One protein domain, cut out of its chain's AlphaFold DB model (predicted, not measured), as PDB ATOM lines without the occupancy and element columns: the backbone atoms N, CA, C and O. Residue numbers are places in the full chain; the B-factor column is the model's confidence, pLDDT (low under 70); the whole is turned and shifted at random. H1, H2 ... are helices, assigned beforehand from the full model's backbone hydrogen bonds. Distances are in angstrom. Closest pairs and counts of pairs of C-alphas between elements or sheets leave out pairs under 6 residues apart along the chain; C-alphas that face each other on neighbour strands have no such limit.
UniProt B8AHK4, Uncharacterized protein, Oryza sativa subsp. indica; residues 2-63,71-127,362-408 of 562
ATOM      1  N   PRO A   2      29.894 -12.612 -32.604       42.94
ATOM      2  CA  PRO A   2      28.461 -12.865 -32.853       42.94
ATOM      3  C   PRO A   2      27.764 -13.770 -31.818       42.94
ATOM      4  O   PRO A   2      26.598 -13.553 -31.514       42.94
ATOM      5  N   LEU A   3      28.474 -14.746 -31.236       43.16
ATOM      6  CA  LEU A   3      27.909 -15.641 -30.217       43.16
ATOM      7  C   LEU A   3      27.713 -14.966 -28.848       43.16
ATOM      8  O   LEU A   3      26.795 -15.347 -28.132       43.16
ATOM      9  N   CYS A   4      28.517 -13.953 -28.497       59.91
ATOM     10  CA  CYS A   4      28.257 -13.162 -27.291       59.91
ATOM     11  C   CYS A   4      26.975 -12.348 -27.467       59.91
ATOM     12  O   CYS A   4      26.125 -12.371 -26.586       59.91
ATOM     13  N   ASN A   5      26.803 -11.691 -28.619       68.62
ATOM     14  CA  ASN A   5      25.612 -10.891 -28.906       68.62
ATOM     15  C   ASN A   5      24.332 -11.743 -28.843       68.62
ATOM     16  O   ASN A   5      23.371 -11.318 -28.215       68.62
ATOM     17  N   GLY A   6      24.344 -12.958 -29.408       76.25
ATOM     18  CA  GLY A   6      23.210 -13.886 -29.316       76.25
ATOM     19  C   GLY A   6      22.870 -14.286 -27.875       76.25
ATOM     20  O   GLY A   6      21.723 -14.153 -27.465       76.25
ATOM     21  N   PHE A   7      23.868 -14.690 -27.082       72.06
ATOM     22  CA  PHE A   7      23.680 -15.047 -25.668       72.06
ATOM     23  C   PHE A   7      23.216 -13.852 -24.809       72.06
ATOM     24  O   PHE A   7      22.387 -14.008 -23.917       72.06
ATOM     25  N   ILE A   8      23.699 -12.640 -25.107       71.94
ATOM     26  CA  ILE A   8      23.252 -11.398 -24.456       71.94
ATOM     27  C   ILE A   8      21.800 -11.071 -24.840       71.94
ATOM     28  O   ILE A   8      21.019 -10.728 -23.958       71.94
ATOM     29  N   GLN A   9      21.409 -11.210 -26.112       76.31
ATOM     30  CA  GLN A   9      20.016 -11.014 -26.539       76.31
ATOM     31  C   GLN A   9      19.071 -12.042 -25.906       76.31
ATOM     32  O   GLN A   9      18.029 -11.658 -25.393       76.31
ATOM     33  N   GLU A  10      19.458 -13.316 -25.860       77.56
ATOM     34  CA  GLU A  10      18.693 -14.389 -25.210       77.56
ATOM     35  C   GLU A  10      18.463 -14.098 -23.713       77.56
ATOM     36  O   GLU A  10      17.348 -14.227 -23.208       77.56
ATOM     37  N   ILE A  11      19.493 -13.598 -23.021       73.00
ATOM     38  CA  ILE A  11      19.407 -13.103 -21.639       73.00
ATOM     39  C   ILE A  11      18.473 -11.877 -21.516       73.00
ATOM     40  O   ILE A  11      17.657 -11.818 -20.594       73.00
ATOM     41  N   LEU A  12      18.532 -10.918 -22.445       75.00
ATOM     42  CA  LEU A  12      17.657  -9.734 -22.447       75.00
ATOM     43  C   LEU A  12      16.185 -10.074 -22.762       75.00
ATOM     44  O   LEU A  12      15.281  -9.466 -22.182       75.00
ATOM     45  N   ASP A  13      15.919 -11.079 -23.598       79.00
ATOM     46  CA  ASP A  13      14.570 -11.596 -23.883       79.00
ATOM     47  C   ASP A  13      13.959 -12.346 -22.687       79.00
ATOM     48  O   ASP A  13      12.733 -12.400 -22.533       79.00
ATOM     49  N   ILE A  14      14.792 -12.906 -21.805       72.25
ATOM     50  CA  ILE A  14      14.353 -13.468 -20.520       72.25
ATOM     51  C   ILE A  14      13.959 -12.344 -19.552       72.25
ATOM     52  O   ILE A  14      12.910 -12.436 -18.915       72.25
ATOM     53  N   PHE A  15      14.719 -11.246 -19.484       69.62
ATOM     54  CA  PHE A  15      14.355 -10.090 -18.646       69.62
ATOM     55  C   PHE A  15      13.170  -9.282 -19.170       69.62
ATOM     56  O   PHE A  15      12.440  -8.677 -18.381       69.62
ATOM     57  N   SER A  16      12.950  -9.296 -20.482       74.25
ATOM     58  CA  SER A  16      11.785  -8.665 -21.106       74.25
ATOM     59  C   SER A  16      10.472  -9.349 -20.701       74.25
ATOM     60  O   SER A  16       9.433  -8.695 -20.638       74.25
ATOM     61  N   CYS A  17      10.511 -10.631 -20.317       65.25
ATOM     62  CA  CYS A  17       9.377 -11.372 -19.758       65.25
ATOM     63  C   CYS A  17       9.170 -11.128 -18.248       65.25
ATOM     64  O   CYS A  17       9.012 -12.065 -17.469       65.25
ATOM     65  N   SER A  18       9.123  -9.859 -17.831       65.44
ATOM     66  CA  SER A  18       8.590  -9.478 -16.514       65.44
ATOM     67  C   SER A  18       7.068  -9.316 -16.619       65.44
ATOM     68  O   SER A  18       6.583  -8.483 -17.386       65.44
ATOM     69  N   GLY A  19       6.324 -10.153 -15.890       65.00
ATOM     70  CA  GLY A  19       4.860 -10.225 -15.934       65.00
ATOM     71  C   GLY A  19       4.138  -8.964 -15.435       65.00
ATOM     72  O   GLY A  19       4.752  -7.966 -15.056       65.00
ATOM     73  N   GLY A  20       2.802  -9.025 -15.421       73.75
ATOM     74  CA  GLY A  20       1.891  -7.923 -15.067       73.75
ATOM     75  C   GLY A  20       1.864  -7.526 -13.584       73.75
ATOM     76  O   GLY A  20       0.797  -7.250 -13.046       73.75
ATOM     77  N   TYR A  21       3.016  -7.519 -12.913       74.88
ATOM     78  CA  TYR A  21       3.161  -7.087 -11.528       74.88
ATOM     79  C   TYR A  21       2.910  -5.583 -11.367       74.88
ATOM     80  O   TYR A  21       3.118  -4.784 -12.283       74.88
ATOM     81  N   ASN A  22       2.543  -5.180 -10.148       83.56
ATOM     82  CA  ASN A  22       2.408  -3.775  -9.777       83.56
ATOM     83  C   ASN A  22       3.692  -2.981 -10.088       83.56
ATOM     84  O   ASN A  22       4.799  -3.411  -9.759       83.56
ATOM     85  N   ARG A  23       3.530  -1.781 -10.664       83.75
ATOM     86  CA  ARG A  23       4.604  -0.903 -11.177       83.75
ATOM     87  C   ARG A  23       5.885  -0.813 -10.313       83.75
ATOM     88  O   ARG A  23       6.958  -0.933 -10.904       83.75
ATOM     89  N   PRO A  24       5.844  -0.633  -8.971       80.38
ATOM     90  CA  PRO A  24       7.070  -0.598  -8.162       80.38
ATOM     91  C   PRO A  24       7.808  -1.946  -8.113       80.38
ATOM     92  O   PRO A  24       9.034  -1.968  -8.203       80.38
ATOM     93  N   TYR A  25       7.093  -3.073  -8.051       80.00
ATOM     94  CA  TYR A  25       7.707  -4.405  -8.040       80.00
ATOM     95  C   TYR A  25       8.401  -4.712  -9.371       80.00
ATOM     96  O   TYR A  25       9.501  -5.250  -9.363       80.00
ATOM     97  N   GLN A  26       7.833  -4.283 -10.506       83.12
ATOM     98  CA  GLN A  26       8.484  -4.415 -11.815       83.12
ATOM     99  C   GLN A  26       9.814  -3.631 -11.901       83.12
ATOM    100  O   GLN A  26      10.743  -4.064 -12.584       83.12
ATOM    101  N   ALA A  27       9.939  -2.495 -11.205       84.44
ATOM    102  CA  ALA A  27      11.193  -1.742 -11.141       84.44
ATOM    103  C   ALA A  27      12.255  -2.461 -10.286       84.44
ATOM    104  O   ALA A  27      13.410  -2.565 -10.705       84.44
ATOM    105  N   VAL A  28      11.864  -3.007  -9.128       83.88
ATOM    106  CA  VAL A  28      12.756  -3.801  -8.262       83.88
ATOM    107  C   VAL A  28      13.203  -5.087  -8.966       83.88
ATOM    108  O   VAL A  28      14.399  -5.360  -9.008       83.88
ATOM    109  N   ASP A  29      12.274  -5.815  -9.593       81.38
ATOM    110  CA  ASP A  29      12.525  -7.024 -10.391       81.38
ATOM    111  C   ASP A  29      13.585  -6.780 -11.476       81.38
ATOM    112  O   ASP A  29      14.624  -7.444 -11.504       81.38
ATOM    113  N   ARG A  30      13.381  -5.760 -12.324       83.38
ATOM    114  CA  ARG A  30      14.353  -5.373 -13.362       83.38
ATOM    115  C   ARG A  30      15.706  -4.973 -12.778       83.38
ATOM    116  O   ARG A  30      16.735  -5.342 -13.336       83.38
ATOM    117  N   THR A  31      15.724  -4.253 -11.656       83.94
ATOM    118  CA  THR A  31      16.974  -3.800 -11.027       83.94
ATOM    119  C   THR A  31      17.762  -4.975 -10.441       83.94
ATOM    120  O   THR A  31      18.960  -5.086 -10.695       83.94
ATOM    121  N   ALA A  32      17.105  -5.902  -9.736       82.06
ATOM    122  CA  ALA A  32      17.723  -7.133  -9.234       82.06
ATOM    123  C   ALA A  32      18.255  -8.013 -10.379       82.06
ATOM    124  O   ALA A  32      19.382  -8.506 -10.317       82.06
ATOM    125  N   LYS A  33      17.484  -8.137 -11.467       82.38
ATOM    126  CA  LYS A  33      17.878  -8.842 -12.695       82.38
ATOM    127  C   LYS A  33      19.133  -8.241 -13.343       82.38
ATOM    128  O   LYS A  33      20.076  -8.979 -13.624       82.38
ATOM    129  N   ILE A  34      19.207  -6.915 -13.498       83.88
ATOM    130  CA  ILE A  34      20.403  -6.226 -14.027       83.88
ATOM    131  C   ILE A  34      21.603  -6.369 -13.070       83.88
ATOM    132  O   ILE A  34      22.717  -6.639 -13.520       83.88
ATOM    133  N   LEU A  35      21.394  -6.258 -11.753       84.06
ATOM    134  CA  LEU A  35      22.454  -6.440 -10.750       84.06
ATOM    135  C   LEU A  35      23.046  -7.857 -10.773       84.06
ATOM    136  O   LEU A  35      24.269  -8.002 -10.731       84.06
ATOM    137  N   ALA A  36      22.214  -8.893 -10.904       82.44
ATOM    138  CA  ALA A  36      22.672 -10.278 -11.016       82.44
ATOM    139  C   ALA A  36      23.549 -10.496 -12.266       82.44
ATOM    140  O   ALA A  36      24.589 -11.154 -12.191       82.44
ATOM    141  N   VAL A  37      23.174  -9.894 -13.401       83.19
ATOM    142  CA  VAL A  37      23.959  -9.913 -14.651       83.19
ATOM    143  C   VAL A  37      25.293  -9.198 -14.478       83.19
ATOM    144  O   VAL A  37      26.336  -9.737 -14.855       83.19
ATOM    145  N   ALA A  38      25.279  -8.007 -13.877       85.69
ATOM    146  CA  ALA A  38      26.490  -7.238 -13.628       85.69
ATOM    147  C   ALA A  38      27.453  -7.998 -12.700       85.69
ATOM    148  O   ALA A  38      28.641  -8.102 -13.003       85.69
ATOM    149  N   ALA A  39      26.946  -8.609 -11.623       84.00
ATOM    150  CA  ALA A  39      27.726  -9.452 -10.715       84.00
ATOM    151  C   ALA A  39      28.306 -10.698 -11.415       84.00
ATOM    152  O   ALA A  39      29.464 -11.066 -11.176       84.00
ATOM    153  N   PHE A  40      27.547 -11.322 -12.321       82.94
ATOM    154  CA  PHE A  40      28.018 -12.451 -13.120       82.94
ATOM    155  C   PHE A  40      29.141 -12.045 -14.092       82.94
ATOM    156  O   PHE A  40      30.208 -12.670 -14.092       82.94
ATOM    157  N   PHE A  41      28.975 -10.956 -14.853       83.88
ATOM    158  CA  PHE A  41      30.033 -10.439 -15.732       83.88
ATOM    159  C   PHE A  41      31.268  -9.972 -14.952       83.88
ATOM    160  O   PHE A  41      32.386 -10.308 -15.344       83.88
ATOM    161  N   LEU A  42      31.104  -9.289 -13.815       84.25
ATOM    162  CA  LEU A  42      32.214  -8.933 -12.919       84.25
ATOM    163  C   LEU A  42      32.978 -10.179 -12.450       84.25
ATOM    164  O   LEU A  42      34.210 -10.193 -12.491       84.25
ATOM    165  N   THR A  43      32.268 -11.251 -12.085       82.81
ATOM    166  CA  THR A  43      32.876 -12.536 -11.701       82.81
ATOM    167  C   THR A  43      33.682 -13.141 -12.855       82.81
ATOM    168  O   THR A  43      34.839 -13.522 -12.652       82.81
ATOM    169  N   LEU A  44      33.132 -13.168 -14.078       81.56
ATOM    170  CA  LEU A  44      33.855 -13.621 -15.274       81.56
ATOM    171  C   LEU A  44      35.092 -12.757 -15.570       81.56
ATOM    172  O   LEU A  44      36.163 -13.306 -15.838       81.56
ATOM    173  N   CYS A  45      34.986 -11.431 -15.471       86.75
ATOM    174  CA  CYS A  45      36.089 -10.492 -15.690       86.75
ATOM    175  C   CYS A  45      37.214 -10.659 -14.660       86.75
ATOM    176  O   CYS A  45      38.389 -10.690 -15.033       86.75
ATOM    177  N   ILE A  46      36.885 -10.829 -13.375       86.25
ATOM    178  CA  ILE A  46      37.869 -11.110 -12.319       86.25
ATOM    179  C   ILE A  46      38.571 -12.443 -12.601       86.25
ATOM    180  O   ILE A  46      39.805 -12.503 -12.598       86.25
ATOM    181  N   MET A  47      37.815 -13.496 -12.929       84.00
ATOM    182  CA  MET A  47      38.377 -14.786 -13.337       84.00
ATOM    183  C   MET A  47      39.311 -14.638 -14.549       84.00
ATOM    184  O   MET A  47      40.437 -15.144 -14.530       84.00
ATOM    185  N   TRP A  48      38.889 -13.907 -15.584       87.12
ATOM    186  CA  TRP A  48      39.681 -13.654 -16.787       87.12
ATOM    187  C   TRP A  48      40.994 -12.935 -16.464       87.12
ATOM    188  O   TRP A  48      42.057 -13.409 -16.876       87.12
ATOM    189  N   LYS A  49      40.964 -11.867 -15.654       87.38
ATOM    190  CA  LYS A  49      42.180 -11.150 -15.229       87.38
ATOM    191  C   LYS A  49      43.099 -12.040 -14.386       87.38
ATOM    192  O   LYS A  49      44.300 -12.083 -14.659       87.38
ATOM    193  N   VAL A  50      42.570 -12.841 -13.454       87.31
ATOM    194  CA  VAL A  50      43.362 -13.830 -12.690       87.31
ATOM    195  C   VAL A  50      44.006 -14.872 -13.615       87.31
ATOM    196  O   VAL A  50      45.181 -15.206 -13.432       87.31
ATOM    197  N   ARG A  51      43.300 -15.356 -14.645       85.12
ATOM    198  CA  ARG A  51      43.858 -16.287 -15.643       85.12
ATOM    199  C   ARG A  51      44.944 -15.624 -16.493       85.12
ATOM    200  O   ARG A  51      46.024 -16.195 -16.640       85.12
ATOM    201  N   ARG A  52      44.696 -14.409 -16.993       87.19
ATOM    202  CA  ARG A  52      45.635 -13.595 -17.789       87.19
ATOM    203  C   ARG A  52      46.925 -13.317 -17.009       87.19
ATOM    204  O   ARG A  52      48.016 -13.473 -17.555       87.19
ATOM    205  N   LEU A  53      46.808 -12.995 -15.719       86.12
ATOM    206  CA  LEU A  53      47.936 -12.820 -14.798       86.12
ATOM    207  C   LEU A  53      48.681 -14.135 -14.526       86.12
ATOM    208  O   LEU A  53      49.907 -14.148 -14.607       86.12
ATOM    209  N   ARG A  54      47.978 -15.252 -14.274       84.75
ATOM    210  CA  ARG A  54      48.613 -16.576 -14.102       84.75
ATOM    211  C   ARG A  54      49.397 -16.997 -15.351       84.75
ATOM    212  O   ARG A  54      50.535 -17.431 -15.211       84.75
ATOM    213  N   VAL A  55      48.847 -16.812 -16.555       84.62
ATOM    214  CA  VAL A  55      49.554 -17.104 -17.819       84.62
ATOM    215  C   VAL A  55      50.784 -16.207 -17.986       84.62
ATOM    216  O   VAL A  55      51.864 -16.725 -18.258       84.62
ATOM    217  N   ARG A  56      50.671 -14.890 -17.754       86.25
ATOM    218  CA  ARG A  56      51.821 -13.963 -17.798       86.25
ATOM    219  C   ARG A  56      52.918 -14.342 -16.792       86.25
ATOM    220  O   ARG A  56      54.088 -14.335 -17.151       86.25
ATOM    221  N   LEU A  57      52.554 -14.717 -15.564       84.88
ATOM    222  CA  LEU A  57      53.504 -15.087 -14.506       84.88
ATOM    223  C   LEU A  57      54.173 -16.449 -14.759       84.88
ATOM    224  O   LEU A  57      55.340 -16.623 -14.411       84.88
ATOM    225  N   LEU A  58      53.470 -17.394 -15.389       81.12
ATOM    226  CA  LEU A  58      54.061 -18.650 -15.863       81.12
ATOM    227  C   LEU A  58      55.017 -18.422 -17.039       81.12
ATOM    228  O   LEU A  58      56.080 -19.028 -17.060       81.12
ATOM    229  N   LEU A  59      54.680 -17.521 -17.967       83.38
ATOM    230  CA  LEU A  59      55.527 -17.180 -19.117       83.38
ATOM    231  C   LEU A  59      56.765 -16.343 -18.729       83.38
ATOM    232  O   LEU A  59      57.769 -16.373 -19.430       83.38
ATOM    233  N   ALA A  60      56.693 -15.607 -17.614       83.94
ATOM    234  CA  ALA A  60      57.813 -14.860 -17.037       83.94
ATOM    235  C   ALA A  60      58.736 -15.719 -16.148       83.94
ATOM    236  O   ALA A  60      59.857 -15.307 -15.849       83.94
ATOM    237  N   ARG A  61      58.296 -16.911 -15.718       78.19
ATOM    238  CA  ARG A  61      59.189 -17.924 -15.138       78.19
ATOM    239  C   ARG A  61      59.934 -18.645 -16.262       78.19
ATOM    240  O   ARG A  61      59.373 -18.894 -17.323       78.19
ATOM    241  N   SER A  62      61.199 -18.990 -16.015       70.94
ATOM    242  CA  SER A  62      62.041 -19.668 -17.008       70.94
ATOM    243  C   SER A  62      61.374 -20.957 -17.516       70.94
ATOM    244  O   SER A  62      60.947 -21.775 -16.693       70.94
ATOM    245  N   PRO A  63      61.310 -21.193 -18.843       62.22
ATOM    246  CA  PRO A  63      60.605 -22.344 -19.408       62.22
ATOM    247  C   PRO A  63      61.190 -23.701 -18.979       62.22
ATOM    248  O   PRO A  63      60.496 -24.710 -19.080       62.22
ATOM    249  N   SER A  71      48.256 -28.067 -15.452       69.50
ATOM    250  CA  SER A  71      47.319 -27.207 -16.187       69.50
ATOM    251  C   SER A  71      46.020 -27.057 -15.385       69.50
ATOM    252  O   SER A  71      45.155 -27.933 -15.345       69.50
ATOM    253  N   ASN A  72      45.897 -25.905 -14.728       71.75
ATOM    254  CA  ASN A  72      44.734 -25.515 -13.935       71.75
ATOM    255  C   ASN A  72      43.542 -25.086 -14.821       71.75
ATOM    256  O   ASN A  72      42.481 -24.739 -14.306       71.75
ATOM    257  N   ASP A  73      43.687 -25.137 -16.149       79.75
ATOM    258  CA  ASP A  73      42.658 -24.763 -17.121       79.75
ATOM    259  C   ASP A  73      41.369 -25.572 -16.957       79.75
ATOM    260  O   ASP A  73      40.282 -25.018 -17.103       79.75
ATOM    261  N   LYS A  74      41.479 -26.856 -16.584       82.38
ATOM    262  CA  LYS A  74      40.319 -27.706 -16.273       82.38
ATOM    263  C   LYS A  74      39.550 -27.190 -15.056       82.38
ATOM    264  O   LYS A  74      38.337 -27.053 -15.128       82.38
ATOM    265  N   VAL A  75      40.251 -26.863 -13.965       80.06
ATOM    266  CA  VAL A  75      39.645 -26.334 -12.727       80.06
ATOM    267  C   VAL A  75      38.919 -25.022 -13.015       80.06
ATOM    268  O   VAL A  75      37.771 -24.856 -12.625       80.06
ATOM    269  N   PHE A  76      39.554 -24.130 -13.778       78.75
ATOM    270  CA  PHE A  76      38.961 -22.860 -14.194       78.75
ATOM    271  C   PHE A  76      37.682 -23.051 -15.024       78.75
ATOM    272  O   PHE A  76      36.683 -22.382 -14.772       78.75
ATOM    273  N   VAL A  77      37.690 -23.981 -15.989       84.19
ATOM    274  CA  VAL A  77      36.495 -24.321 -16.776       84.19
ATOM    275  C   VAL A  77      35.395 -24.893 -15.880       84.19
ATOM    276  O   VAL A  77      34.266 -24.429 -15.974       84.19
ATOM    277  N   TYR A  78      35.696 -25.815 -14.960       85.06
ATOM    278  CA  TYR A  78      34.682 -26.350 -14.043       85.06
ATOM    279  C   TYR A  78      34.093 -25.280 -13.109       85.06
ATOM    280  O   TYR A  78      32.876 -25.235 -12.956       85.06
ATOM    281  N   CYS A  79      34.905 -24.383 -12.539       82.62
ATOM    282  CA  CYS A  79      34.406 -23.282 -11.707       82.62
ATOM    283  C   CYS A  79      33.550 -22.286 -12.508       82.62
ATOM    284  O   CYS A  79      32.484 -21.888 -12.042       82.62
ATOM    285  N   SER A  80      33.972 -21.920 -13.723       81.12
ATOM    286  CA  SER A  80      33.192 -21.036 -14.601       81.12
ATOM    287  C   SER A  80      31.878 -21.677 -15.051       81.12
ATOM    288  O   SER A  80      30.859 -20.995 -15.131       81.12
ATOM    289  N   ASN A  81      31.893 -22.985 -15.308       84.81
ATOM    290  CA  ASN A  81      30.715 -23.751 -15.693       84.81
ATOM    291  C   ASN A  81      29.737 -23.913 -14.520       84.81
ATOM    292  O   ASN A  81      28.535 -23.784 -14.717       84.81
ATOM    293  N   ALA A  82      30.233 -24.144 -13.300       84.81
ATOM    294  CA  ALA A  82      29.406 -24.196 -12.095       84.81
ATOM    295  C   ALA A  82      28.750 -22.835 -11.792       84.81
ATOM    296  O   ALA A  82      27.559 -22.790 -11.500       84.81
ATOM    297  N   HIS A  83      29.492 -21.729 -11.937       80.81
ATOM    298  CA  HIS A  83      28.933 -20.380 -11.802       80.81
ATOM    299  C   HIS A  83      27.846 -20.080 -12.840       80.81
ATOM    300  O   HIS A  83      26.819 -19.518 -12.477       80.81
ATOM    301  N   LEU A  84      28.044 -20.446 -14.112       85.00
ATOM    302  CA  LEU A  84      27.040 -20.198 -15.154       85.00
ATOM    303  C   LEU A  84      25.831 -21.142 -15.018       85.00
ATOM    304  O   LEU A  84      24.699 -20.699 -15.180       85.00
ATOM    305  N   ALA A  85      26.027 -22.399 -14.612       86.06
ATOM    306  CA  ALA A  85      24.916 -23.287 -14.266       86.06
ATOM    307  C   ALA A  85      24.082 -22.729 -13.096       86.06
ATOM    308  O   ALA A  85      22.859 -22.673 -13.197       86.06
ATOM    309  N   LEU A  86      24.728 -22.248 -12.025       84.38
ATOM    310  CA  LEU A  86      24.030 -21.614 -10.903       84.38
ATOM    311  C   LEU A  86      23.340 -20.308 -11.324       84.38
ATOM    312  O   LEU A  86      22.200 -20.086 -10.937       84.38
ATOM    313  N   PHE A  87      23.973 -19.484 -12.164       82.94
ATOM    314  CA  PHE A  87      23.358 -18.271 -12.715       82.94
ATOM    315  C   PHE A  87      22.116 -18.579 -13.565       82.94
ATOM    316  O   PHE A  87      21.103 -17.904 -13.418       82.94
ATOM    317  N   VAL A  88      22.144 -19.629 -14.394       84.25
ATOM    318  CA  VAL A  88      20.961 -20.087 -15.144       84.25
ATOM    319  C   VAL A  88      19.867 -20.587 -14.198       84.25
ATOM    320  O   VAL A  88      18.716 -20.200 -14.370       84.25
ATOM    321  N   VAL A  89      20.204 -21.368 -13.162       84.25
ATOM    322  CA  VAL A  89      19.231 -21.800 -12.139       84.25
ATOM    323  C   VAL A  89      18.592 -20.589 -11.450       84.25
ATOM    324  O   VAL A  89      17.366 -20.490 -11.434       84.25
ATOM    325  N   VAL A  90      19.400 -19.632 -10.982       81.12
ATOM    326  CA  VAL A  90      18.959 -18.349 -10.405       81.12
ATOM    327  C   VAL A  90      18.006 -17.621 -11.355       81.12
ATOM    328  O   VAL A  90      16.905 -17.263 -10.948       81.12
ATOM    329  N   LEU A  91      18.370 -17.461 -12.631       79.75
ATOM    330  CA  LEU A  91      17.506 -16.822 -13.629       79.75
ATOM    331  C   LEU A  91      16.188 -17.569 -13.845       79.75
ATOM    332  O   LEU A  91      15.151 -16.921 -13.965       79.75
ATOM    333  N   THR A  92      16.198 -18.905 -13.883       82.94
ATOM    334  CA  THR A  92      14.965 -19.683 -14.083       82.94
ATOM    335  C   THR A  92      14.031 -19.631 -12.879       82.94
ATOM    336  O   THR A  92      12.837 -19.396 -13.068       82.94
ATOM    337  N   LEU A  93      14.553 -19.731 -11.654       78.81
ATOM    338  CA  LEU A  93      13.764 -19.539 -10.434       78.81
ATOM    339  C   LEU A  93      13.196 -18.112 -10.388       78.81
ATOM    340  O   LEU A  93      11.990 -17.946 -10.235       78.81
ATOM    341  N   ASN A  94      14.010 -17.099 -10.696       71.75
ATOM    342  CA  ASN A  94      13.595 -15.691 -10.779       71.75
ATOM    343  C   ASN A  94      12.721 -15.360 -12.019       71.75
ATOM    344  O   ASN A  94      12.343 -14.199 -12.225       71.75
ATOM    345  N   SER A  95      12.426 -16.357 -12.863       74.38
ATOM    346  CA  SER A  95      11.455 -16.277 -13.964       74.38
ATOM    347  C   SER A  95      10.139 -17.000 -13.659       74.38
ATOM    348  O   SER A  95       9.131 -16.687 -14.289       74.38
ATOM    349  N   SER A  96      10.121 -17.912 -12.679       75.25
ATOM    350  CA  SER A  96       8.870 -18.407 -12.098       75.25
ATOM    351  C   SER A  96       8.209 -17.309 -11.264       75.25
ATOM    352  O   SER A  96       8.883 -16.581 -10.535       75.25
ATOM    353  N   CYS A  97       6.888 -17.166 -11.387       62.25
ATOM    354  CA  CYS A  97       6.144 -16.064 -10.772       62.25
ATOM    355  C   CYS A  97       6.026 -16.158  -9.241       62.25
ATOM    356  O   CYS A  97       5.652 -15.180  -8.600       62.25
ATOM    357  N   ASP A  98       6.354 -17.319  -8.672       70.38
ATOM    358  CA  ASP A  98       6.091 -17.668  -7.273       70.38
ATOM    359  C   ASP A  98       7.332 -17.549  -6.364       70.38
ATOM    360  O   ASP A  98       7.252 -17.801  -5.160       70.38
ATOM    361  N   ALA A  99       8.489 -17.166  -6.918       69.25
ATOM    362  CA  ALA A  99       9.732 -17.004  -6.163       69.25
ATOM    363  C   ALA A  99       9.632 -15.835  -5.167       69.25
ATOM    364  O   ALA A  99       9.488 -14.671  -5.557       69.25
ATOM    365  N   THR A 100       9.736 -16.125  -3.867       78.00
ATOM    366  CA  THR A 100       9.571 -15.096  -2.830       78.00
ATOM    367  C   THR A 100      10.768 -14.144  -2.779       78.00
ATOM    368  O   THR A 100      11.898 -14.499  -3.122       78.00
ATOM    369  N   VAL A 101      10.545 -12.915  -2.298       72.06
ATOM    370  CA  VAL A 101      11.613 -11.907  -2.150       72.06
ATOM    371  C   VAL A 101      12.744 -12.419  -1.243       72.06
ATOM    372  O   VAL A 101      13.912 -12.157  -1.516       72.06
ATOM    373  N   GLU A 102      12.425 -13.213  -0.218       77.19
ATOM    374  CA  GLU A 102      13.418 -13.831   0.670       77.19
ATOM    375  C   GLU A 102      14.291 -14.871  -0.050       77.19
ATOM    376  O   GLU A 102      15.513 -14.853   0.111       77.19
ATOM    377  N   GLN A 103      13.707 -15.718  -0.910       77.00
ATOM    378  CA  GLN A 103      14.483 -16.625  -1.769       77.00
ATOM    379  C   GLN A 103      15.404 -15.842  -2.714       77.00
ATOM    380  O   GLN A 103      16.567 -16.208  -2.882       77.00
ATOM    381  N   HIS A 104      14.911 -14.735  -3.278       71.00
ATOM    382  CA  HIS A 104      15.680 -13.832  -4.138       71.00
ATOM    383  C   HIS A 104      16.902 -13.241  -3.407       71.00
ATOM    384  O   HIS A 104      18.005 -13.228  -3.956       71.00
ATOM    385  N   ILE A 105      16.720 -12.783  -2.162       77.81
ATOM    386  CA  ILE A 105      17.789 -12.224  -1.317       77.81
ATOM    387  C   ILE A 105      18.815 -13.306  -0.950       77.81
ATOM    388  O   ILE A 105      20.016 -13.069  -1.093       77.81
ATOM    389  N   GLY A 106      18.365 -14.503  -0.556       81.25
ATOM    390  CA  GLY A 106      19.247 -15.639  -0.267       81.25
ATOM    391  C   GLY A 106      20.111 -16.036  -1.470       81.25
ATOM    392  O   GLY A 106      21.335 -16.093  -1.359       81.25
ATOM    393  N   LEU A 107      19.496 -16.198  -2.649       75.31
ATOM    394  CA  LEU A 107      20.209 -16.484  -3.904       75.31
ATOM    395  C   LEU A 107      21.237 -15.398  -4.253       75.31
ATOM    396  O   LEU A 107      22.353 -15.722  -4.660       75.31
ATOM    397  N   MET A 108      20.890 -14.119  -4.085       73.19
ATOM    398  CA  MET A 108      21.820 -13.004  -4.310       73.19
ATOM    399  C   MET A 108      23.015 -13.058  -3.345       73.19
ATOM    400  O   MET A 108      24.152 -12.827  -3.762       73.19
ATOM    401  N   GLN A 109      22.786 -13.397  -2.075       80.06
ATOM    402  CA  GLN A 109      23.837 -13.493  -1.061       80.06
ATOM    403  C   GLN A 109      24.786 -14.676  -1.321       80.06
ATOM    404  O   GLN A 109      26.008 -14.493  -1.303       80.06
ATOM    405  N   ASP A 110      24.255 -15.855  -1.657       77.69
ATOM    406  CA  ASP A 110      25.056 -17.029  -2.034       77.69
ATOM    407  C   ASP A 110      25.878 -16.777  -3.309       77.69
ATOM    408  O   ASP A 110      27.061 -17.128  -3.378       77.69
ATOM    409  N   MET A 111      25.297 -16.094  -4.300       72.62
ATOM    410  CA  MET A 111      25.983 -15.713  -5.542       72.62
ATOM    411  C   MET A 111      27.134 -14.718  -5.329       72.62
ATOM    412  O   MET A 111      28.066 -14.696  -6.135       72.62
ATOM    413  N   LEU A 112      27.118 -13.936  -4.244       73.38
ATOM    414  CA  LEU A 112      28.215 -13.038  -3.850       73.38
ATOM    415  C   LEU A 112      29.264 -13.725  -2.954       73.38
ATOM    416  O   LEU A 112      30.445 -13.365  -3.000       73.38
ATOM    417  N   LEU A 113      28.870 -14.742  -2.182       80.19
ATOM    418  CA  LEU A 113      29.778 -15.568  -1.375       80.19
ATOM    419  C   LEU A 113      30.580 -16.564  -2.225       80.19
ATOM    420  O   LEU A 113      31.784 -16.742  -2.004       80.19
ATOM    421  N   LEU A 114      29.950 -17.202  -3.214       73.25
ATOM    422  CA  LEU A 114      30.566 -18.277  -3.996       73.25
ATOM    423  C   LEU A 114      31.877 -17.868  -4.717       73.25
ATOM    424  O   LEU A 114      32.837 -18.640  -4.635       73.25
ATOM    425  N   PRO A 115      32.011 -16.667  -5.328       70.62
ATOM    426  CA  PRO A 115      33.279 -16.199  -5.895       70.62
ATOM    427  C   PRO A 115      34.399 -16.074  -4.853       70.62
ATOM    428  O   PRO A 115      35.557 -16.368  -5.159       70.62
ATOM    429  N   GLN A 116      34.080 -15.684  -3.611       77.12
ATOM    430  CA  GLN A 116      35.067 -15.597  -2.528       77.12
ATOM    431  C   GLN A 116      35.515 -16.991  -2.074       77.12
ATOM    432  O   GLN A 116      36.713 -17.235  -1.909       77.12
ATOM    433  N   VAL A 117      34.575 -17.930  -1.922       77.69
ATOM    434  CA  VAL A 117      34.868 -19.329  -1.564       77.69
ATOM    435  C   VAL A 117      35.723 -19.997  -2.647       77.69
ATOM    436  O   VAL A 117      36.758 -20.591  -2.333       77.69
ATOM    437  N   ILE A 118      35.358 -19.839  -3.923       71.00
ATOM    438  CA  ILE A 118      36.107 -20.388  -5.062       71.00
ATOM    439  C   ILE A 118      37.469 -19.703  -5.220       71.00
ATOM    440  O   ILE A 118      38.459 -20.394  -5.468       71.00
ATOM    441  N   GLY A 119      37.566 -18.387  -5.017       74.19
ATOM    442  CA  GLY A 119      38.838 -17.659  -4.998       74.19
ATOM    443  C   GLY A 119      39.784 -18.190  -3.916       74.19
ATOM    444  O   GLY A 119      40.920 -18.570  -4.215       74.19
ATOM    445  N   ASN A 120      39.287 -18.322  -2.684       77.88
ATOM    446  CA  ASN A 120      40.036 -18.869  -1.553       77.88
ATOM    447  C   ASN A 120      40.451 -20.334  -1.772       77.88
ATOM    448  O   ASN A 120      41.602 -20.685  -1.502       77.88
ATOM    449  N   ALA A 121      39.577 -21.188  -2.311       68.38
ATOM    450  CA  ALA A 121      39.921 -22.570  -2.657       68.38
ATOM    451  C   ALA A 121      40.995 -22.634  -3.763       68.38
ATOM    452  O   ALA A 121      42.023 -23.295  -3.604       68.38
ATOM    453  N   THR A 122      40.811 -21.873  -4.845       67.75
ATOM    454  CA  THR A 122      41.724 -21.792  -6.006       67.75
ATOM    455  C   THR A 122      43.080 -21.155  -5.660       67.75
ATOM    456  O   THR A 122      44.067 -21.328  -6.391       67.75
ATOM    457  N   TRP A 123      43.154 -20.433  -4.540       70.62
ATOM    458  CA  TRP A 123      44.396 -19.991  -3.910       70.62
ATOM    459  C   TRP A 123      45.007 -21.103  -3.044       70.62
ATOM    460  O   TRP A 123      46.108 -21.571  -3.337       70.62
ATOM    461  N   ARG A 124      44.277 -21.608  -2.036       67.00
ATOM    462  CA  ARG A 124      44.778 -22.598  -1.059       67.00
ATOM    463  C   ARG A 124      45.245 -23.915  -1.687       67.00
ATOM    464  O   ARG A 124      46.247 -24.454  -1.232       67.00
ATOM    465  N   VAL A 125      44.581 -24.408  -2.736       59.41
ATOM    466  CA  VAL A 125      44.976 -25.648  -3.441       59.41
ATOM    467  C   VAL A 125      46.325 -25.498  -4.159       59.41
ATOM    468  O   VAL A 125      47.083 -26.464  -4.245       59.41
ATOM    469  N   ASN A 126      46.659 -24.294  -4.636       55.28
ATOM    470  CA  ASN A 126      47.931 -24.020  -5.315       55.28
ATOM    471  C   ASN A 126      49.033 -23.570  -4.334       55.28
ATOM    472  O   ASN A 126      50.213 -23.824  -4.567       55.28
ATOM    473  N   CYS A 127      48.662 -22.951  -3.212       48.41
ATOM    474  CA  CYS A 127      49.570 -22.571  -2.129       48.41
ATOM    475  C   CYS A 127      49.950 -23.758  -1.225       48.41
ATOM    476  O   CYS A 127      49.818 -23.690  -0.000       48.41
ATOM    477  N   GLY A 362      10.924 -24.564 -22.861       65.38
ATOM    478  CA  GLY A 362      11.584 -24.290 -24.143       65.38
ATOM    479  C   GLY A 362      12.761 -23.315 -24.016       65.38
ATOM    480  O   GLY A 362      13.799 -23.518 -24.645       65.38
ATOM    481  N   ARG A 363      12.641 -22.297 -23.150       61.22
ATOM    482  CA  ARG A 363      13.705 -21.310 -22.899       61.22
ATOM    483  C   ARG A 363      14.869 -21.903 -22.107       61.22
ATOM    484  O   ARG A 363      16.015 -21.612 -22.431       61.22
ATOM    485  N   LEU A 364      14.604 -22.779 -21.134       54.75
ATOM    486  CA  LEU A 364      15.660 -23.504 -20.413       54.75
ATOM    487  C   LEU A 364      16.464 -24.425 -21.352       54.75
ATOM    488  O   LEU A 364      17.692 -24.487 -21.250       54.75
ATOM    489  N   VAL A 365      15.803 -25.103 -22.296       63.41
ATOM    490  CA  VAL A 365      16.490 -25.934 -23.304       63.41
ATOM    491  C   VAL A 365      17.353 -25.079 -24.239       63.41
ATOM    492  O   VAL A 365      18.501 -25.450 -24.494       63.41
ATOM    493  N   LEU A 366      16.849 -23.927 -24.700       62.56
ATOM    494  CA  LEU A 366      17.613 -22.988 -25.532       62.56
ATOM    495  C   LEU A 366      18.832 -22.422 -24.788       62.56
ATOM    496  O   LEU A 366      19.948 -22.624 -25.265       62.56
ATOM    497  N   LEU A 367      18.655 -21.889 -23.571       56.28
ATOM    498  CA  LEU A 367      19.753 -21.456 -22.695       56.28
ATOM    499  C   LEU A 367      20.813 -22.546 -22.526       56.28
ATOM    500  O   LEU A 367      22.007 -22.276 -22.639       56.28
ATOM    501  N   THR A 368      20.388 -23.785 -22.267       56.75
ATOM    502  CA  THR A 368      21.304 -24.915 -22.062       56.75
ATOM    503  C   THR A 368      22.066 -25.251 -23.346       56.75
ATOM    504  O   THR A 368      23.276 -25.459 -23.299       56.75
ATOM    505  N   ALA A 369      21.407 -25.247 -24.508       58.31
ATOM    506  CA  ALA A 369      22.050 -25.493 -25.800       58.31
ATOM    507  C   ALA A 369      23.000 -24.354 -26.218       58.31
ATOM    508  O   ALA A 369      24.105 -24.615 -26.705       58.31
ATOM    509  N   SER A 370      22.598 -23.105 -25.978       56.47
ATOM    510  CA  SER A 370      23.365 -21.871 -26.182       56.47
ATOM    511  C   SER A 370      24.633 -21.869 -25.321       56.47
ATOM    512  O   SER A 370      25.749 -21.735 -25.832       56.47
ATOM    513  N   TYR A 371      24.489 -22.192 -24.033       55.59
ATOM    514  CA  TYR A 371      25.582 -22.397 -23.084       55.59
ATOM    515  C   TYR A 371      26.510 -23.562 -23.473       55.59
ATOM    516  O   TYR A 371      27.730 -23.389 -23.514       55.59
ATOM    517  N   CYS A 372      25.976 -24.733 -23.835       53.34
ATOM    518  CA  CYS A 372      26.792 -25.848 -24.322       53.34
ATOM    519  C   CYS A 372      27.563 -25.475 -25.600       53.34
ATOM    520  O   CYS A 372      28.736 -25.832 -25.731       53.34
ATOM    521  N   CYS A 373      26.957 -24.703 -26.509       51.38
ATOM    522  CA  CYS A 373      27.644 -24.152 -27.677       51.38
ATOM    523  C   CYS A 373      28.737 -23.147 -27.289       51.38
ATOM    524  O   CYS A 373      29.818 -23.192 -27.875       51.38
ATOM    525  N   PHE A 374      28.502 -22.280 -26.300       49.19
ATOM    526  CA  PHE A 374      29.505 -21.356 -25.766       49.19
ATOM    527  C   PHE A 374      30.701 -22.119 -25.173       49.19
ATOM    528  O   PHE A 374      31.837 -21.892 -25.587       49.19
ATOM    529  N   CYS A 375      30.466 -23.104 -24.301       49.25
ATOM    530  CA  CYS A 375      31.522 -23.947 -23.730       49.25
ATOM    531  C   CYS A 375      32.290 -24.756 -24.785       49.25
ATOM    532  O   CYS A 375      33.514 -24.857 -24.696       49.25
ATOM    533  N   ALA A 376      31.605 -25.308 -25.790       49.53
ATOM    534  CA  ALA A 376      32.239 -26.067 -26.870       49.53
ATOM    535  C   ALA A 376      33.009 -25.183 -27.871       49.53
ATOM    536  O   ALA A 376      33.890 -25.684 -28.573       49.53
ATOM    537  N   ARG A 377      32.686 -23.883 -27.955       45.12
ATOM    538  CA  ARG A 377      33.301 -22.922 -28.892       45.12
ATOM    539  C   ARG A 377      34.225 -21.898 -28.231       45.12
ATOM    540  O   ARG A 377      34.861 -21.137 -28.960       45.12
ATOM    541  N   LEU A 378      34.371 -21.905 -26.902       38.59
ATOM    542  CA  LEU A 378      35.471 -21.233 -26.203       38.59
ATOM    543  C   LEU A 378      36.803 -21.697 -26.832       38.59
ATOM    544  O   LEU A 378      37.138 -22.880 -26.729       38.59
ATOM    545  N   PRO A 379      37.561 -20.817 -27.518       33.62
ATOM    546  CA  PRO A 379      38.711 -21.256 -28.302       33.62
ATOM    547  C   PRO A 379      39.786 -21.915 -27.436       33.62
ATOM    548  O   PRO A 379      39.967 -21.558 -26.272       33.62
ATOM    549  N   ARG A 380      40.596 -22.809 -28.025       43.72
ATOM    550  CA  ARG A 380      41.869 -23.221 -27.407       43.72
ATOM    551  C   ARG A 380      42.707 -21.954 -27.183       43.72
ATOM    552  O   ARG A 380      43.192 -21.364 -28.145       43.72
ATOM    553  N   LEU A 381      42.840 -21.525 -25.923       38.56
ATOM    554  CA  LEU A 381      43.070 -20.115 -25.558       38.56
ATOM    555  C   LEU A 381      44.418 -19.505 -25.997       38.56
ATOM    556  O   LEU A 381      44.635 -18.312 -25.802       38.56
ATOM    557  N   ALA A 382      45.296 -20.276 -26.640       38.53
ATOM    558  CA  ALA A 382      46.531 -19.785 -27.249       38.53
ATOM    559  C   ALA A 382      46.302 -18.651 -28.273       38.53
ATOM    560  O   ALA A 382      47.168 -17.792 -28.423       38.53
ATOM    561  N   SER A 383      45.145 -18.601 -28.949       36.47
ATOM    562  CA  SER A 383      44.806 -17.506 -29.878       36.47
ATOM    563  C   SER A 383      44.321 -16.225 -29.184       36.47
ATOM    564  O   SER A 383      44.539 -15.130 -29.700       36.47
ATOM    565  N   LEU A 384      43.701 -16.335 -28.004       37.69
ATOM    566  CA  LEU A 384      43.089 -15.212 -27.278       37.69
ATOM    567  C   LEU A 384      44.104 -14.324 -26.540       37.69
ATOM    568  O   LEU A 384      43.770 -13.214 -26.135       37.69
ATOM    569  N   ALA A 385      45.365 -14.751 -26.436       40.16
ATOM    570  CA  ALA A 385      46.446 -13.956 -25.852       40.16
ATOM    571  C   ALA A 385      46.780 -12.659 -26.627       40.16
ATOM    572  O   ALA A 385      47.537 -11.835 -26.117       40.16
ATOM    573  N   ARG A 386      46.238 -12.476 -27.845       43.94
ATOM    574  CA  ARG A 386      46.515 -11.330 -28.732       43.94
ATOM    575  C   ARG A 386      45.528 -10.163 -28.660       43.94
ATOM    576  O   ARG A 386      45.821  -9.151 -29.280       43.94
ATOM    577  N   PHE A 387      44.413 -10.269 -27.936       38.75
ATOM    578  CA  PHE A 387      43.455  -9.162 -27.811       38.75
ATOM    579  C   PHE A 387      43.682  -8.376 -26.503       38.75
ATOM    580  O   PHE A 387      43.549  -8.954 -25.415       38.75
ATOM    581  N   PRO A 388      44.077  -7.087 -26.577       49.56
ATOM    582  CA  PRO A 388      44.099  -6.195 -25.426       49.56
ATOM    583  C   PRO A 388      42.712  -5.684 -25.024       49.56
ATOM    584  O   PRO A 388      42.438  -5.667 -23.824       49.56
ATOM    585  N   ASP A 389      41.869  -5.364 -26.006       46.97
ATOM    586  CA  ASP A 389      40.815  -4.333 -25.912       46.97
ATOM    587  C   ASP A 389      39.457  -4.845 -25.398       46.97
ATOM    588  O   ASP A 389      38.609  -4.077 -24.957       46.97
ATOM    589  N   ALA A 390      39.263  -6.167 -25.360       49.47
ATOM    590  CA  ALA A 390      38.024  -6.800 -24.890       49.47
ATOM    591  C   ALA A 390      37.762  -6.643 -23.371       49.47
ATOM    592  O   ALA A 390      36.868  -7.292 -22.831       49.47
ATOM    593  N   GLU A 391      38.565  -5.848 -22.656       55.66
ATOM    594  CA  GLU A 391      38.249  -5.404 -21.293       55.66
ATOM    595  C   GLU A 391      37.390  -4.128 -21.314       55.66
ATOM    596  O   GLU A 391      36.488  -4.016 -20.484       55.66
ATOM    597  N   ASP A 392      37.603  -3.233 -22.282       61.03
ATOM    598  CA  ASP A 392      36.874  -1.969 -22.416       61.03
ATOM    599  C   ASP A 392      35.480  -2.204 -23.024       61.03
ATOM    600  O   ASP A 392      34.493  -1.776 -22.430       61.03
ATOM    601  N   ASP A 393      35.369  -3.046 -24.068       59.97
ATOM    602  CA  ASP A 393      34.084  -3.530 -24.632       59.97
ATOM    603  C   ASP A 393      33.098  -4.021 -23.546       59.97
ATOM    604  O   ASP A 393      31.883  -3.842 -23.648       59.97
ATOM    605  N   ILE A 394      33.613  -4.696 -22.508       59.94
ATOM    606  CA  ILE A 394      32.794  -5.275 -21.431       59.94
ATOM    607  C   ILE A 394      32.481  -4.234 -20.351       59.94
ATOM    608  O   ILE A 394      31.408  -4.299 -19.754       59.94
ATOM    609  N   ILE A 395      33.376  -3.273 -20.100       63.69
ATOM    610  CA  ILE A 395      33.108  -2.146 -19.194       63.69
ATOM    611  C   ILE A 395      32.032  -1.238 -19.797       63.69
ATOM    612  O   ILE A 395      31.086  -0.895 -19.091       63.69
ATOM    613  N   ASP A 396      32.108  -0.944 -21.094       65.81
ATOM    614  CA  ASP A 396      31.088  -0.183 -21.819       65.81
ATOM    615  C   ASP A 396      29.754  -0.937 -21.870       65.81
ATOM    616  O   ASP A 396      28.707  -0.347 -21.610       65.81
ATOM    617  N   LEU A 397      29.761  -2.259 -22.089       57.75
ATOM    618  CA  LEU A 397      28.546  -3.078 -21.979       57.75
ATOM    619  C   LEU A 397      27.946  -3.044 -20.560       57.75
ATOM    620  O   LEU A 397      26.723  -2.993 -20.417       57.75
ATOM    621  N   LEU A 398      28.779  -3.045 -19.512       61.38
ATOM    622  CA  LEU A 398      28.321  -2.914 -18.124       61.38
ATOM    623  C   LEU A 398      27.739  -1.518 -17.858       61.38
ATOM    624  O   LEU A 398      26.700  -1.407 -17.216       61.38
ATOM    625  N   LEU A 399      28.377  -0.462 -18.373       69.00
ATOM    626  CA  LEU A 399      27.902   0.919 -18.276       69.00
ATOM    627  C   LEU A 399      26.577   1.113 -19.020       69.00
ATOM    628  O   LEU A 399      25.678   1.744 -18.474       69.00
ATOM    629  N   VAL A 400      26.411   0.520 -20.206       69.44
ATOM    630  CA  VAL A 400      25.133   0.501 -20.939       69.44
ATOM    631  C   VAL A 400      24.064  -0.262 -20.154       69.44
ATOM    632  O   VAL A 400      22.953   0.241 -20.004       69.44
ATOM    633  N   ALA A 401      24.381  -1.432 -19.590       59.94
ATOM    634  CA  ALA A 401      23.434  -2.191 -18.766       59.94
ATOM    635  C   ALA A 401      23.009  -1.429 -17.495       59.94
ATOM    636  O   ALA A 401      21.839  -1.472 -17.119       59.94
ATOM    637  N   LEU A 402      23.930  -0.694 -16.863       64.75
ATOM    638  CA  LEU A 402      23.643   0.170 -15.712       64.75
ATOM    639  C   LEU A 402      22.862   1.434 -16.112       64.75
ATOM    640  O   LEU A 402      21.960   1.837 -15.385       64.75
ATOM    641  N   ALA A 403      23.142   2.028 -17.276       70.94
ATOM    642  CA  ALA A 403      22.400   3.173 -17.814       70.94
ATOM    643  C   ALA A 403      20.973   2.811 -18.279       70.94
ATOM    644  O   ALA A 403      20.124   3.692 -18.395       70.94
ATOM    645  N   LEU A 404      20.697   1.523 -18.515       58.06
ATOM    646  CA  LEU A 404      19.351   0.994 -18.767       58.06
ATOM    647  C   LEU A 404      18.538   0.752 -17.482       58.06
ATOM    648  O   LEU A 404      17.352   0.430 -17.580       58.06
ATOM    649  N   ILE A 405      19.121   0.928 -16.289       57.78
ATOM    650  CA  ILE A 405      18.347   0.994 -15.045       57.78
ATOM    651  C   ILE A 405      17.590   2.332 -15.054       57.78
ATOM    652  O   ILE A 405      18.230   3.385 -15.015       57.78
ATOM    653  N   PRO A 406      16.243   2.340 -15.090       53.00
ATOM    654  CA  PRO A 406      15.498   3.587 -15.036       53.00
ATOM    655  C   PRO A 406      15.722   4.230 -13.669       53.00
ATOM    656  O   PRO A 406      15.370   3.650 -12.639       53.00
ATOM    657  N   THR A 407      16.285   5.438 -13.649       54.94
ATOM    658  CA  THR A 407      16.334   6.233 -12.421       54.94
ATOM    659  C   THR A 407      14.904   6.426 -11.912       54.94
ATOM    660  O   THR A 407      14.010   6.742 -12.706       54.94
ATOM    661  N   PRO A 408      14.634   6.209 -10.611       47.34
ATOM    662  CA  PRO A 408      13.303   6.417 -10.071       47.34
ATOM    663  C   PRO A 408      12.994   7.910 -10.144       47.34
ATOM    664  O   PRO A 408      13.486   8.701  -9.340       47.34
TER     665      PRO A 408
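What this domain is: This is residues 2 to 63, 71 to 127 and 362 to 408 of the 562 residues of an uncharacterized protein of Oryza sativa subsp. indica (UniProt B8AHK4). Long helices run side by side in a loosely joined bundle, H1 to H5, with H2 and H3 in the middle and H4 on the side away from H1 and H5. H7 packs along H2, and short H6 lies beyond the end of H5, between it and H7. The printed part has 166 residues and seven named helices, H1 to H7 in chain order, with no named strand: all helix. It is compact, with a radius of gyration of the C-alphas of 17.6 A, yet elongated, spanning 62 by 34 by 33 A.

How they stand to each other: Start at H1, residues 2 to 16; H5, residues 362 to 377, only just touches it, with 3 pairs of C-alphas within 8 A, closest Phe 7 and Ser 370 at 6.9 A. H2, residues 23 to 60, only just touches H4, residues 101 to 124, with 3 such pairs, closest Thr 43 and Pro 115 at 6.9 A; they run the same way at a shallow tilt of 5 degrees. H3, residues 73 to 93, is close to H2 but not clearly touching, closest C-alphas Phe 40 and Phe 87 at 7.5 A, opposite ways. H7, residues 392 to 403, touches H2 at C-alphas Ala 38 and Leu 398, 6.5 A. H6, residues 381 to 386, is apart from H5 and H7. Every O i to N i+4 pair is within hydrogen-bond range in H1, H2, H3, H5 and H7; H4 has 18 of 20, H6 0 of 2 with 1 of 3 O i to N i+3.

Where its parts are: Find C-alpha 2 at (28.461, -12.865, -32.853), where H1 begins; H2 runs 55.3 A, H3 30.1 A and H4 34.9 A. H7 ends at C-alpha 403, (22.400, 3.173, -17.814).

The domain as a whole: Look for two cuts: 14.5 A from C-alpha 63 to 71, and 43.9 A from 127 to 362. Residues 57 to 63, of which 57 to 60 belong to H2, stand free. Mean pLDDT of the printed part is 70.5, and 64 residues are under 70, among them residues 362 to 402.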